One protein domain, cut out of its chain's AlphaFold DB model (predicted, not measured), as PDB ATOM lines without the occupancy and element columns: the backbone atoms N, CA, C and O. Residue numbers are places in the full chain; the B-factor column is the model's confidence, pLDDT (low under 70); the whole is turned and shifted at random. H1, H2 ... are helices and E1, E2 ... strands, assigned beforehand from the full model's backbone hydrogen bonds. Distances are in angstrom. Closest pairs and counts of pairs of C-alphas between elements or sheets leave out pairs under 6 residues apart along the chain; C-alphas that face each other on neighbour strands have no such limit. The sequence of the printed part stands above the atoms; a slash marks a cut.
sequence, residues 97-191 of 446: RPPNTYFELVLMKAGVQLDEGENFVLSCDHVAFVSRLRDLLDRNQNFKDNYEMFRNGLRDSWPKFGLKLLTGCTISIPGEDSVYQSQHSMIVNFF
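Overview. This is residues 97 to 191 of the 446 residues of an uncharacterized protein of Musca domestica (UniProt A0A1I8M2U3). Helices H2 and H3 form a V, with hairpin E1 and E2 at its open end and H1 on both arms. The printed part has 95 residues, mostly helix, with H1, H2, H3, E1, E2, H4 along the chain. It is compact, radius of gyration of the C-alphas 12.9 A, spanning 40 by 27 by 26 A.

Arrangement. N 171 of E1, residues 168 to 172, and O 180 of antiparallel E2, 179 to 185, are within hydrogen-bond range, 2.8 A. H3, 143 to 166, touches H4, 186 to 191, closest at C-alphas 165 and 186, 5.1 A. H1, 102 to 110, touches H3, closest at C-alphas 103 and 150, 4.8 A, and H2, 126 to 138, at 110 and 133, 5.3 A. Of O i to N i+4 pairs, H3 has 16 of 20 within range, the other helices all.

Along the chain. C-alpha 102 is at (-1.357, -20.530, 4.143), C-alpha 191 at (-13.566, -22.589, -9.873).

Size, cuts and confidence. The link 111 to 125 is long; pLDDT is under 70 at 116, 140 and 141.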
ATOM      1  N   ARG A  97      -4.264 -31.014  13.591       79.81
ATOM      2  CA  ARG A  97      -2.887 -30.511  13.587       79.81
ATOM      3  C   ARG A  97      -2.850 -29.024  13.196       79.81
ATOM      4  O   ARG A  97      -3.731 -28.558  12.468       79.81
ATOM      5  N   PRO A  98      -1.815 -28.268  13.606       80.25
ATOM      6  CA  PRO A  98      -1.630 -26.914  13.100       80.25
ATOM      7  C   PRO A  98      -1.428 -26.923  11.568       80.25
ATOM      8  O   PRO A  98      -0.776 -27.831  11.039       80.25
ATOM      9  N   PRO A  99      -1.969 -25.928  10.840       85.50
ATOM     10  CA  PRO A  99      -1.771 -25.821   9.399       85.50
ATOM     11  C   PRO A  99      -0.310 -25.493   9.077       85.50
ATOM     12  O   PRO A  99       0.280 -24.595   9.677       85.50
ATOM     13  N   ASN A 100       0.257 -26.189   8.091       85.50
ATOM     14  CA  ASN A 100       1.654 -26.021   7.673       85.50
ATOM     15  C   ASN A 100       1.826 -24.946   6.595       85.50
ATOM     16  O   ASN A 100       2.927 -24.444   6.383       85.50
ATOM     17  N   THR A 101       0.752 -24.607   5.880       89.56
ATOM     18  CA  THR A 101       0.773 -23.639   4.779       89.56
ATOM     19  C   THR A 101      -0.386 -22.655   4.899       89.56
ATOM     20  O   THR A 101      -1.401 -22.936   5.542       89.56
ATOM     21  N   TYR A 102      -0.259 -21.497   4.243       90.75
ATOM     22  CA  TYR A 102      -1.357 -20.530   4.143       90.75
ATOM     23  C   TYR A 102      -2.610 -21.155   3.508       90.75
ATOM     24  O   TYR A 102      -3.722 -20.921   3.971       90.75
ATOM     25  N   PHE A 103      -2.420 -22.017   2.506       94.12
ATOM     26  CA  PHE A 103      -3.483 -22.807   1.889       94.12
ATOM     27  C   PHE A 103      -4.248 -23.655   2.919       94.12
ATOM     28  O   PHE A 103      -5.465 -23.524   3.037       94.12
ATOM     29  N   GLU A 104      -3.542 -24.461   3.719       93.06
ATOM     30  CA  GLU A 104      -4.161 -25.286   4.765       93.06
ATOM     31  C   GLU A 104      -4.886 -24.432   5.817       93.06
ATOM     32  O   GLU A 104      -6.014 -24.746   6.194       93.06
ATOM     33  N   LEU A 105      -4.276 -23.321   6.244       92.56
ATOM     34  CA  LEU A 105      -4.864 -22.399   7.219       92.56
ATOM     35  C   LEU A 105      -6.199 -21.829   6.729       92.56
ATOM     36  O   LEU A 105      -7.166 -21.771   7.490       92.56
ATOM     37  N   VAL A 106      -6.247 -21.381   5.473       93.31
ATOM     38  CA  VAL A 106      -7.455 -20.799   4.882       93.31
ATOM     39  C   VAL A 106      -8.537 -21.864   4.699       93.31
ATOM     40  O   VAL A 106      -9.693 -21.593   5.013       93.31
ATOM     41  N   LEU A 107      -8.181 -23.085   4.281       94.56
ATOM     42  CA  LEU A 107      -9.137 -24.192   4.184       94.56
ATOM     43  C   LEU A 107      -9.745 -24.558   5.544       94.56
ATOM     44  O   LEU A 107     -10.966 -24.654   5.658       94.56
ATOM     45  N   MET A 108      -8.927 -24.690   6.592       93.00
ATOM     46  CA  MET A 108      -9.428 -24.968   7.943       93.00
ATOM     47  C   MET A 108     -10.372 -23.864   8.430       93.00
ATOM     48  O   MET A 108     -11.452 -24.150   8.942       93.00
ATOM     49  N   LYS A 109     -10.020 -22.591   8.200       92.31
ATOM     50  CA  LYS A 109     -10.886 -21.448   8.541       92.31
ATOM     51  C   LYS A 109     -12.183 -21.403   7.730       92.31
ATOM     52  O   LYS A 109     -13.190 -20.921   8.241       92.31
ATOM     53  N   ALA A 110     -12.170 -21.893   6.495       93.56
ATOM     54  CA  ALA A 110     -13.362 -22.020   5.663       93.56
ATOM     55  C   ALA A 110     -14.240 -23.229   6.054       93.56
ATOM     56  O   ALA A 110     -15.365 -23.337   5.571       93.56
ATOM     57  N   GLY A 111     -13.768 -24.095   6.961       91.12
ATOM     58  CA  GLY A 111     -14.529 -25.217   7.513       91.12
ATOM     59  C   GLY A 111     -14.135 -26.595   6.976       91.12
ATOM     60  O   GLY A 111     -14.951 -27.513   7.060       91.12
ATOM     61  N   VAL A 112     -12.928 -26.748   6.422       92.50
ATOM     62  CA  VAL A 112     -12.397 -28.031   5.927       92.50
ATOM     63  C   VAL A 112     -11.630 -28.765   7.024       92.50
ATOM     64  O   VAL A 112     -10.733 -28.194   7.644       92.50
ATOM     65  N   GLN A 113     -11.897 -30.057   7.195       89.19
ATOM     66  CA  GLN A 113     -11.081 -30.947   8.019       89.19
ATOM     67  C   GLN A 113     -10.020 -31.640   7.151       89.19
ATOM     68  O   GLN A 113     -10.341 -32.363   6.205       89.19
ATOM     69  N   LEU A 114      -8.737 -31.382   7.424       82.38
ATOM     70  CA  LEU A 114      -7.636 -31.829   6.556       82.38
ATOM     71  C   LEU A 114      -7.188 -33.274   6.824       82.38
ATOM     72  O   LEU A 114      -6.784 -33.960   5.881       82.38
ATOM     73  N   ASP A 115      -7.263 -33.728   8.078       75.56
ATOM     74  CA  ASP A 115      -6.633 -34.971   8.560       75.56
ATOM     75  C   ASP A 115      -7.536 -36.213   8.478       75.56
ATOM     76  O   ASP A 115      -7.103 -37.317   8.797       75.56
ATOM     77  N   GLU A 116      -8.776 -36.063   8.014       65.38
ATOM     78  CA  GLU A 116      -9.736 -37.166   7.929       65.38
ATOM     79  C   GLU A 116      -9.668 -37.854   6.559       65.38
ATOM     80  O   GLU A 116      -9.899 -37.215   5.531       65.38
ATOM     81  N   GLY A 117      -9.341 -39.151   6.555       71.69
ATOM     82  CA  GLY A 117      -9.557 -40.085   5.444       71.69
ATOM     83  C   GLY A 117      -8.995 -39.698   4.066       71.69
ATOM     84  O   GLY A 117      -8.097 -38.863   3.915       71.69
ATOM     85  N   GLU A 118      -9.556 -40.345   3.041       79.69
ATOM     86  CA  GLU A 118      -9.165 -40.194   1.632       79.69
ATOM     87  C   GLU A 118      -9.795 -38.965   0.944       79.69
ATOM     88  O   GLU A 118      -9.285 -38.528  -0.084       79.69
ATOM     89  N   ASN A 119     -10.849 -38.365   1.524       86.69
ATOM     90  CA  ASN A 119     -11.623 -37.241   0.965       86.69
ATOM     91  C   ASN A 119     -11.679 -36.046   1.928       86.69
ATOM     92  O   ASN A 119     -11.571 -36.215   3.139       86.69
ATOM     93  N   PHE A 120     -11.781 -34.815   1.412       91.69
ATOM     94  CA  PHE A 120     -11.938 -33.637   2.279       91.69
ATOM     95  C   PHE A 120     -13.316 -33.636   2.932       91.69
ATOM     96  O   PHE A 120     -14.315 -33.805   2.235       91.69
ATOM     97  N   VAL A 121     -13.362 -33.385   4.241       92.88
ATOM     98  CA  VAL A 121     -14.617 -33.257   4.985       92.88
ATOM     99  C   VAL A 121     -14.939 -31.778   5.179       92.88
ATOM    100  O   VAL A 121     -14.123 -31.021   5.709       92.88
ATOM    101  N   LEU A 122     -16.115 -31.351   4.723       93.25
ATOM    102  CA  LEU A 122     -16.627 -29.994   4.869       93.25
ATOM    103  C   LEU A 122     -17.651 -29.944   6.000       93.25
ATOM    104  O   LEU A 122     -18.627 -30.691   6.003       93.25
ATOM    105  N   SER A 123     -17.455 -29.003   6.922       91.94
ATOM    106  CA  SER A 123     -18.387 -28.711   8.025       91.94
ATOM    107  C   SER A 123     -19.607 -27.870   7.617       91.94
ATOM    108  O   SER A 123     -20.376 -27.416   8.463       91.94
ATOM    109  N   CYS A 124     -19.754 -27.589   6.325       91.69
ATOM    110  CA  CYS A 124     -20.839 -26.806   5.743       91.69
ATOM    111  C   CYS A 124     -21.047 -27.218   4.282       91.69
ATOM    112  O   CYS A 124     -20.206 -27.912   3.706       91.69
ATOM    113  N   ASP A 125     -22.157 -26.786   3.683       92.12
ATOM    114  CA  ASP A 125     -22.410 -27.013   2.261       92.12
ATOM    115  C   ASP A 125     -21.403 -26.270   1.353       92.12
ATOM    116  O   ASP A 125     -20.661 -25.376   1.773       92.12
ATOM    117  N   HIS A 126     -21.388 -26.639   0.069       94.38
ATOM    118  CA  HIS A 126     -20.475 -26.071  -0.925       94.38
ATOM    119  C   HIS A 126     -20.629 -24.556  -1.113       94.38
ATOM    120  O   HIS A 126     -19.634 -23.866  -1.334       94.38
ATOM    121  N   VAL A 127     -21.847 -24.018  -1.026       95.06
ATOM    122  CA  VAL A 127     -22.120 -22.590  -1.234       95.06
ATOM    123  C   VAL A 127     -21.571 -21.785  -0.059       95.06
ATOM    124  O   VAL A 127     -20.848 -20.805  -0.259       95.06
ATOM    125  N   ALA A 128     -21.848 -22.235   1.164       95.06
ATOM    126  CA  ALA A 128     -21.325 -21.654   2.388       95.06
ATOM    127  C   ALA A 128     -19.793 -21.720   2.425       95.06
ATOM    128  O   ALA A 128     -19.147 -20.718   2.742       95.06
ATOM    129  N   PHE A 129     -19.205 -22.856   2.041       96.44
ATOM    130  CA  PHE A 129     -17.756 -23.008   1.926       96.44
ATOM    131  C   PHE A 129     -17.154 -21.994   0.941       96.44
ATOM    132  O   PHE A 129     -16.231 -21.262   1.298       96.44
ATOM    133  N   VAL A 130     -17.696 -21.909  -0.279       96.69
ATOM    134  CA  VAL A 130     -17.217 -20.986  -1.323       96.69
ATOM    135  C   VAL A 130     -17.330 -19.529  -0.872       96.69
ATOM    136  O   VAL A 130     -16.389 -18.762  -1.080       96.69
ATOM    137  N   SER A 131     -18.438 -19.151  -0.224       95.81
ATOM    138  CA  SER A 131     -18.626 -17.798   0.315       95.81
ATOM    139  C   SER A 131     -17.577 -17.473   1.377       95.81
ATOM    140  O   SER A 131     -16.878 -16.473   1.260       95.81
ATOM    141  N   ARG A 132     -17.395 -18.352   2.373       95.50
ATOM    142  CA  ARG A 132     -16.411 -18.151   3.450       95.50
ATOM    143  C   ARG A 132     -14.985 -18.087   2.915       95.50
ATOM    144  O   ARG A 132     -14.199 -17.256   3.360       95.50
ATOM    145  N   LEU A 133     -14.640 -18.965   1.973       95.38
ATOM    146  CA  LEU A 133     -13.318 -18.988   1.354       95.38
ATOM    147  C   LEU A 133     -13.043 -17.686   0.596       95.38
ATOM    148  O   LEU A 133     -11.959 -17.121   0.735       95.38
ATOM    149  N   ARG A 134     -14.024 -17.196  -0.168       94.69
ATOM    150  CA  ARG A 134     -13.940 -15.907  -0.860       94.69
ATOM    151  C   ARG A 134     -13.711 -14.772   0.135       94.69
ATOM    152  O   ARG A 134     -12.709 -14.076   0.017       94.69
ATOM    153  N   ASP A 135     -14.546 -14.679   1.167       92.88
ATOM    154  CA  ASP A 135     -14.446 -13.633   2.190       92.88
ATOM    155  C   ASP A 135     -13.090 -13.644   2.911       92.88
ATOM    156  O   ASP A 135     -12.553 -12.592   3.248       92.88
ATOM    157  N   LEU A 136     -12.510 -14.826   3.151       92.19
ATOM    158  CA  LEU A 136     -11.189 -14.967   3.771       92.19
ATOM    159  C   LEU A 136     -10.051 -14.493   2.861       92.19
ATOM    160  O   LEU A 136      -9.095 -13.901   3.362       92.19
ATOM    161  N   LEU A 137     -10.136 -14.765   1.557       90.19
ATOM    162  CA  LEU A 137      -9.114 -14.375   0.581       90.19
ATOM    163  C   LEU A 137      -9.193 -12.883   0.237       90.19
ATOM    164  O   LEU A 137      -8.151 -12.231   0.129       90.19
ATOM    165  N   ASP A 138     -10.408 -12.343   0.161       88.69
ATOM    166  CA  ASP A 138     -10.682 -10.922  -0.085       88.69
ATOM    167  C   ASP A 138     -10.416 -10.041   1.147       88.69
ATOM    168  O   ASP A 138     -10.378  -8.811   1.058       88.69
ATOM    169  N   ARG A 139     -10.193 -10.646   2.322       78.81
ATOM    170  CA  ARG A 139      -9.912  -9.902   3.550       78.81
ATOM    171  C   ARG A 139      -8.530  -9.232   3.476       78.81
ATOM    172  O   ARG A 139      -7.511  -9.909   3.349       78.81
ATOM    173  N   ASN A 140      -8.515  -7.914   3.717       61.75
ATOM    174  CA  ASN A 140      -7.362  -6.989   3.807       61.75
ATOM    175  C   ASN A 140      -6.940  -6.299   2.492       61.75
ATOM    176  O   ASN A 140      -7.224  -6.760   1.394       61.75
ATOM    177  N   GLN A 141      -6.195  -5.187   2.616       67.69
ATOM    178  CA  GLN A 141      -5.690  -4.378   1.488       67.69
ATOM    179  C   GLN A 141      -4.722  -5.135   0.547       67.69
ATOM    180  O   GLN A 141      -4.496  -4.686  -0.574       67.69
ATOM    181  N   ASN A 142      -4.215  -6.306   0.957       76.56
ATOM    182  CA  ASN A 142      -3.262  -7.133   0.203       76.56
ATOM    183  C   ASN A 142      -3.909  -8.387  -0.421       76.56
ATOM    184  O   ASN A 142      -3.264  -9.430  -0.522       76.56
ATOM    185  N   PHE A 143      -5.180  -8.329  -0.838       78.81
ATOM    186  CA  PHE A 143      -5.896  -9.499  -1.382       78.81
ATOM    187  C   PHE A 143      -5.137 -10.198  -2.528       78.81
ATOM    188  O   PHE A 143      -5.101 -11.424  -2.582       78.81
ATOM    189  N   LYS A 144      -4.444  -9.449  -3.402       83.88
ATOM    190  CA  LYS A 144      -3.605 -10.029  -4.470       83.88
ATOM    191  C   LYS A 144      -2.542 -10.990  -3.925       83.88
ATOM    192  O   LYS A 144      -2.393 -12.086  -4.463       83.88
ATOM    193  N   ASP A 145      -1.866 -10.615  -2.840       87.50
ATOM    194  CA  ASP A 145      -0.842 -11.448  -2.203       87.50
ATOM    195  C   ASP A 145      -1.468 -12.691  -1.563       87.50
ATOM    196  O   ASP A 145      -0.911 -13.781  -1.670       87.50
ATOM    197  N   ASN A 146      -2.663 -12.566  -0.974       89.00
ATOM    198  CA  ASN A 146      -3.393 -13.706  -0.410       89.00
ATOM    199  C   ASN A 146      -3.687 -14.771  -1.478       89.00
ATOM    200  O   ASN A 146      -3.485 -15.962  -1.231       89.00
ATOM    201  N   TYR A 147      -4.145 -14.359  -2.665       91.06
ATOM    202  CA  TYR A 147      -4.421 -15.280  -3.771       91.06
ATOM    203  C   TYR A 147      -3.148 -15.960  -4.293       91.06
ATOM    204  O   TYR A 147      -3.174 -17.162  -4.566       91.06
ATOM    205  N   GLU A 148      -2.022 -15.245  -4.382       90.69
ATOM    206  CA  GLU A 148      -0.742 -15.850  -4.778       90.69
ATOM    207  C   GLU A 148      -0.183 -16.795  -3.707       90.69
ATOM    208  O   GLU A 148       0.266 -17.898  -4.023       90.69
ATOM    209  N   MET A 149      -0.256 -16.427  -2.424       91.75
ATOM    210  CA  MET A 149       0.129 -17.310  -1.318       91.75
ATOM    211  C   MET A 149      -0.738 -18.570  -1.280       91.75
ATOM    212  O   MET A 149      -0.222 -19.666  -1.045       91.75
ATOM    213  N   PHE A 150      -2.039 -18.438  -1.552       94.38
ATOM    214  CA  PHE A 150      -2.948 -19.576  -1.661       94.38
ATOM    215  C   PHE A 150      -2.575 -20.476  -2.844       94.38
ATOM    216  O   PHE A 150      -2.435 -21.684  -2.661       94.38
ATOM    217  N   ARG A 151      -2.341 -19.905  -4.037       93.81
ATOM    218  CA  ARG A 151      -1.915 -20.645  -5.240       93.81
ATOM    219  C   ARG A 151      -0.604 -21.399  -5.009       93.81
ATOM    220  O   ARG A 151      -0.515 -22.580  -5.341       93.81
ATOM    221  N   ASN A 152       0.396 -20.743  -4.422       93.81
ATOM    222  CA  ASN A 152       1.678 -21.368  -4.100       93.81
ATOM    223  C   ASN A 152       1.498 -22.507  -3.087       93.81
ATOM    224  O   ASN A 152       1.962 -23.617  -3.328       93.81
ATOM    225  N   GLY A 153       0.730 -22.277  -2.017       94.44
ATOM    226  CA  GLY A 153       0.415 -23.319  -1.039       94.44
ATOM    227  C   GLY A 153      -0.323 -24.518  -1.648       94.44
ATOM    228  O   GLY A 153      -0.004 -25.659  -1.313       94.44
ATOM    229  N   LEU A 154      -1.257 -24.286  -2.577       95.25
ATOM    230  CA  LEU A 154      -1.951 -25.339  -3.324       95.25
ATOM    231  C   LEU A 154      -0.981 -26.137  -4.210       95.25
ATOM    232  O   LEU A 154      -0.998 -27.367  -4.186       95.25
ATOM    233  N   ARG A 155      -0.107 -25.453  -4.960       94.62
ATOM    234  CA  ARG A 155       0.917 -26.090  -5.805       94.62
ATOM    235  C   ARG A 155       1.831 -26.998  -4.989       94.62
ATOM    236  O   ARG A 155       2.097 -28.124  -5.416       94.62
ATOM    237  N   ASP A 156       2.296 -26.503  -3.847       92.94
ATOM    238  CA  ASP A 156       3.266 -27.187  -2.994       92.94
ATOM    239  C   ASP A 156       2.609 -28.353  -2.234       92.94
ATOM    240  O   ASP A 156       3.242 -29.379  -1.995       92.94
ATOM    241  N   SER A 157       1.309 -28.249  -1.936       91.44
ATOM    242  CA  SER A 157       0.536 -29.315  -1.285       91.44
ATOM    243  C   SER A 157      -0.020 -30.362  -2.265       91.44
ATOM    244  O   SER A 157      -0.544 -31.390  -1.830       91.44
ATOM    245  N   TRP A 158       0.101 -30.148  -3.583       91.38
ATOM    246  CA  TRP A 158      -0.416 -31.058  -4.616       91.38
ATOM    247  C   TRP A 158       0.082 -32.508  -4.496       91.38
ATOM    248  O   TRP A 158      -0.739 -33.410  -4.624       91.38
ATOM    249  N   PRO A 159       1.371 -32.793  -4.218       88.00
ATOM    250  CA  PRO A 159       1.829 -34.176  -4.058       88.00
ATOM    251  C   PRO A 159       1.137 -34.913  -2.904       88.00
ATOM    252  O   PRO A 159       0.988 -36.127  -2.955       88.00
ATOM    253  N   LYS A 160       0.699 -34.176  -1.874       86.81
ATOM    254  CA  LYS A 160       0.033 -34.725  -0.690       86.81
ATOM    255  C   LYS A 160      -1.478 -34.855  -0.877       86.81
ATOM    256  O   LYS A 160      -2.063 -35.839  -0.446       86.81
ATOM    257  N   PHE A 161      -2.112 -33.854  -1.489       89.75
ATOM    258  CA  PHE A 161      -3.573 -33.769  -1.574       89.75
ATOM    259  C   PHE A 161      -4.136 -33.925  -2.987       89.75
ATOM    260  O   PHE A 161      -5.341 -33.812  -3.146       89.75
ATOM    261  N   GLY A 162      -3.319 -34.177  -4.012       90.19
ATOM    262  CA  GLY A 162      -3.736 -34.147  -5.419       90.19
ATOM    263  C   GLY A 162      -4.989 -34.972  -5.699       90.19
ATOM    264  O   GLY A 162      -5.961 -34.435  -6.215       90.19
ATOM    265  N   LEU A 163      -5.018 -36.239  -5.275       90.19
ATOM    266  CA  LEU A 163      -6.211 -37.079  -5.425       90.19
ATOM    267  C   LEU A 163      -7.399 -36.529  -4.615       90.19
ATOM    268  O   LEU A 163      -8.467 -36.325  -5.176       90.19
ATOM    269  N   LYS A 164      -7.177 -36.186  -3.340       91.50
ATOM    270  CA  LYS A 164      -8.182 -35.629  -2.412       91.50
ATOM    271  C   LYS A 164      -8.817 -34.323  -2.917       91.50
ATOM    272  O   LYS A 164      -9.974 -34.035  -2.639       91.50
ATOM    273  N   LEU A 165      -8.051 -33.510  -3.648       94.06
ATOM    274  CA  LEU A 165      -8.502 -32.255  -4.259       94.06
ATOM    275  C   LEU A 165      -9.436 -32.496  -5.448       94.06
ATOM    276  O   LEU A 165     -10.299 -31.661  -5.721       94.06
ATOM    277  N   LEU A 166      -9.230 -33.608  -6.151       93.50
ATOM    278  CA  LEU A 166      -9.915 -33.972  -7.386       93.50
ATOM    279  C   LEU A 166     -11.122 -34.892  -7.153       93.50
ATOM    280  O   LEU A 166     -12.002 -34.961  -8.010       93.50
ATOM    281  N   THR A 167     -11.178 -35.585  -6.014       90.75
ATOM    282  CA  THR A 167     -12.311 -36.421  -5.604       90.75
ATOM    283  C   THR A 167     -13.381 -35.614  -4.871       90.75
ATOM    284  O   THR A 167     -13.155 -34.491  -4.416       90.75
ATOM    285  N   GLY A 168     -14.587 -36.183  -4.795       91.12
ATOM    286  CA  GLY A 168     -15.723 -35.569  -4.112       91.12
ATOM    287  C   GLY A 168     -15.464 -35.314  -2.624       91.12
ATOM    288  O   GLY A 168     -14.759 -36.076  -1.959       91.12
ATOM    289  N   CYS A 169     -16.045 -34.241  -2.092       92.75
ATOM    290  CA  CYS A 169     -15.968 -33.924  -0.666       92.75
ATOM    291  C   CYS A 169     -17.023 -34.691   0.142       92.75
ATOM    292  O   CYS A 169     -18.127 -34.929  -0.339       92.75
ATOM    293  N   THR A 170     -16.725 -35.011   1.396       93.50
ATOM    294  CA  THR A 170     -17.722 -35.476   2.365       93.50
ATOM    295  C   THR A 170     -18.328 -34.264   3.067       93.50
ATOM    296  O   THR A 170     -17.594 -33.412   3.562       93.50
ATOM    297  N   ILE A 171     -19.651 -34.161   3.117       92.31
ATOM    298  CA  ILE A 171     -20.356 -33.098   3.839       92.31
ATOM    299  C   ILE A 171     -20.801 -33.654   5.189       92.31
ATOM    300  O   ILE A 171     -21.477 -34.679   5.237       92.31
ATOM    301  N   SER A 172     -20.392 -32.992   6.271       90.88
ATOM    302  CA  SER A 172     -20.717 -33.356   7.653       90.88
ATOM    303  C   SER A 172     -20.988 -32.081   8.447       90.88
ATOM    304  O   SER A 172     -20.066 -31.433   8.945       90.88
ATOM    305  N   ILE A 173     -22.254 -31.665   8.491       88.19
ATOM    306  CA  ILE A 173     -22.662 -30.402   9.110       88.19
ATOM    307  C   ILE A 173     -22.886 -30.634  10.611       88.19
ATOM    308  O   ILE A 173     -23.682 -31.496  10.981       88.19
ATOM    309  N   PRO A 174     -22.214 -29.885  11.507       83.62
ATOM    310  CA  PRO A 174     -22.405 -30.054  12.942       83.62
ATOM    311  C   PRO A 174     -23.866 -29.845  13.355       83.62
ATOM    312  O   PRO A 174     -24.432 -28.780  13.117       83.62
ATOM    313  N   GLY A 175     -24.445 -30.842  14.025       81.50
ATOM    314  CA  GLY A 175     -25.842 -30.816  14.468       81.50
ATOM    315  C   GLY A 175     -26.842 -31.404  13.468       81.50
ATOM    316  O   GLY A 175     -28.022 -31.476  13.797       81.50
ATOM    317  N   GLU A 176     -26.384 -31.851  12.298       83.44
ATOM    318  CA  GLU A 176     -27.168 -32.665  11.367       83.44
ATOM    319  C   GLU A 176     -26.671 -34.116  11.389       83.44
ATOM    320  O   GLU A 176     -25.468 -34.372  11.371       83.44
ATOM    321  N   ASP A 177     -27.597 -35.079  11.396       76.62
ATOM    322  CA  ASP A 177     -27.255 -36.511  11.418       76.62
ATOM    323  C   ASP A 177     -26.833 -37.049  10.036       76.62
ATOM    324  O   ASP A 177     -26.303 -38.156   9.916       76.62
ATOM    325  N   SER A 178     -27.063 -36.285   8.965       77.56
ATOM    326  CA  SER A 178     -26.761 -36.709   7.600       77.56
ATOM    327  C   SER A 178     -25.329 -36.361   7.196       77.56
ATOM    328  O   SER A 178     -25.029 -35.221   6.842       77.56
ATOM    329  N   VAL A 179     -24.465 -37.375   7.160       87.50
ATOM    330  CA  VAL A 179     -23.167 -37.316   6.478       87.50
ATOM    331  C   VAL A 179     -23.313 -37.932   5.092       87.50
ATOM    332  O   VAL A 179     -23.760 -39.073   4.965       87.50
ATOM    333  N   TYR A 180     -22.932 -37.204   4.044       90.19
ATOM    334  CA  TYR A 180     -23.021 -37.711   2.672       90.19
ATOM    335  C   TYR A 180     -21.806 -37.346   1.822       90.19
ATOM    336  O   TYR A 180     -21.104 -36.365   2.068       90.19
ATOM    337  N   GLN A 181     -21.561 -38.152   0.790       89.38
ATOM    338  CA  GLN A 181     -20.492 -37.928  -0.175       89.38
ATOM    339  C   GLN A 181     -21.010 -37.083  -1.344       89.38
ATOM    340  O   GLN A 181     -21.909 -37.497  -2.077       89.38
ATOM    341  N   SER A 182     -20.435 -35.900  -1.526       90.19
ATOM    342  CA  SER A 182     -20.741 -35.007  -2.638       90.19
ATOM    343  C   SER A 182     -20.044 -35.444  -3.924       90.19
ATOM    344  O   SER A 182     -18.952 -36.012  -3.906       90.19
ATOM    345  N   GLN A 183     -20.661 -35.119  -5.059       87.62
ATOM    346  CA  GLN A 183     -20.045 -35.261  -6.381       87.62
ATOM    347  C   GLN A 183     -19.057 -34.124  -6.693       87.62
ATOM    348  O   GLN A 183     -18.225 -34.265  -7.585       87.62
ATOM    349  N   HIS A 184     -19.128 -32.999  -5.972       90.94
ATOM    350  CA  HIS A 184     -18.257 -31.850  -6.204       90.94
ATOM    351  C   HIS A 184     -16.932 -31.994  -5.456       90.94
ATOM    352  O   HIS A 184     -16.906 -32.232  -4.245       90.94
ATOM    353  N   SER A 185     -15.834 -31.809  -6.190       94.38
ATOM    354  CA  SER A 185     -14.477 -31.791  -5.647       94.38
ATOM    355  C   SER A 185     -14.092 -30.411  -5.108       94.38
ATOM    356  O   SER A 185     -14.756 -29.399  -5.368       94.38
ATOM    357  N   MET A 186     -12.966 -30.341  -4.395       95.62
ATOM    358  CA  MET A 186     -12.422 -29.056  -3.941       95.62
ATOM    359  C   MET A 186     -11.996 -28.159  -5.102       95.62
ATOM    360  O   MET A 186     -12.191 -26.947  -5.027       95.62
ATOM    361  N   ILE A 187     -11.467 -28.731  -6.190       96.88
ATOM    362  CA  ILE A 187     -11.123 -27.963  -7.395       96.88
ATOM    363  C   ILE A 187     -12.364 -27.293  -7.991       96.88
ATOM    364  O   ILE A 187     -12.304 -26.115  -8.349       96.88
ATOM    365  N   VAL A 188     -13.505 -27.989  -8.019       95.94
ATOM    366  CA  VAL A 188     -14.766 -27.394  -8.488       95.94
ATOM    367  C   VAL A 188     -15.184 -26.222  -7.607       95.94
ATOM    368  O   VAL A 188     -15.536 -25.168  -8.133       95.94
ATOM    369  N   ASN A 189     -15.073 -26.355  -6.282       96.50
ATOM    370  CA  ASN A 189     -15.348 -25.242  -5.369       96.50
ATOM    371  C   ASN A 189     -14.441 -24.036  -5.655       96.50
ATOM    372  O   ASN A 189     -14.901 -22.896  -5.634       96.50
ATOM    373  N   PHE A 190     -13.163 -24.264  -5.968       97.19
ATOM    374  CA  PHE A 190     -12.241 -23.178  -6.296       97.19
ATOM    375  C   PHE A 190     -12.596 -22.474  -7.611       97.19
ATOM    376  O   PHE A 190     -12.491 -21.250  -7.685       97.19
ATOM    377  N   PHE A 191     -13.090 -23.197  -8.623       96.62
ATOM    378  CA  PHE A 191     -13.566 -22.589  -9.873       96.62
ATOM    379  C   PHE A 191     -14.798 -21.686  -9.699       96.62
ATOM    380  O   PHE A 191     -15.028 -20.794 -10.527       96.62
TER     381      PHE A 191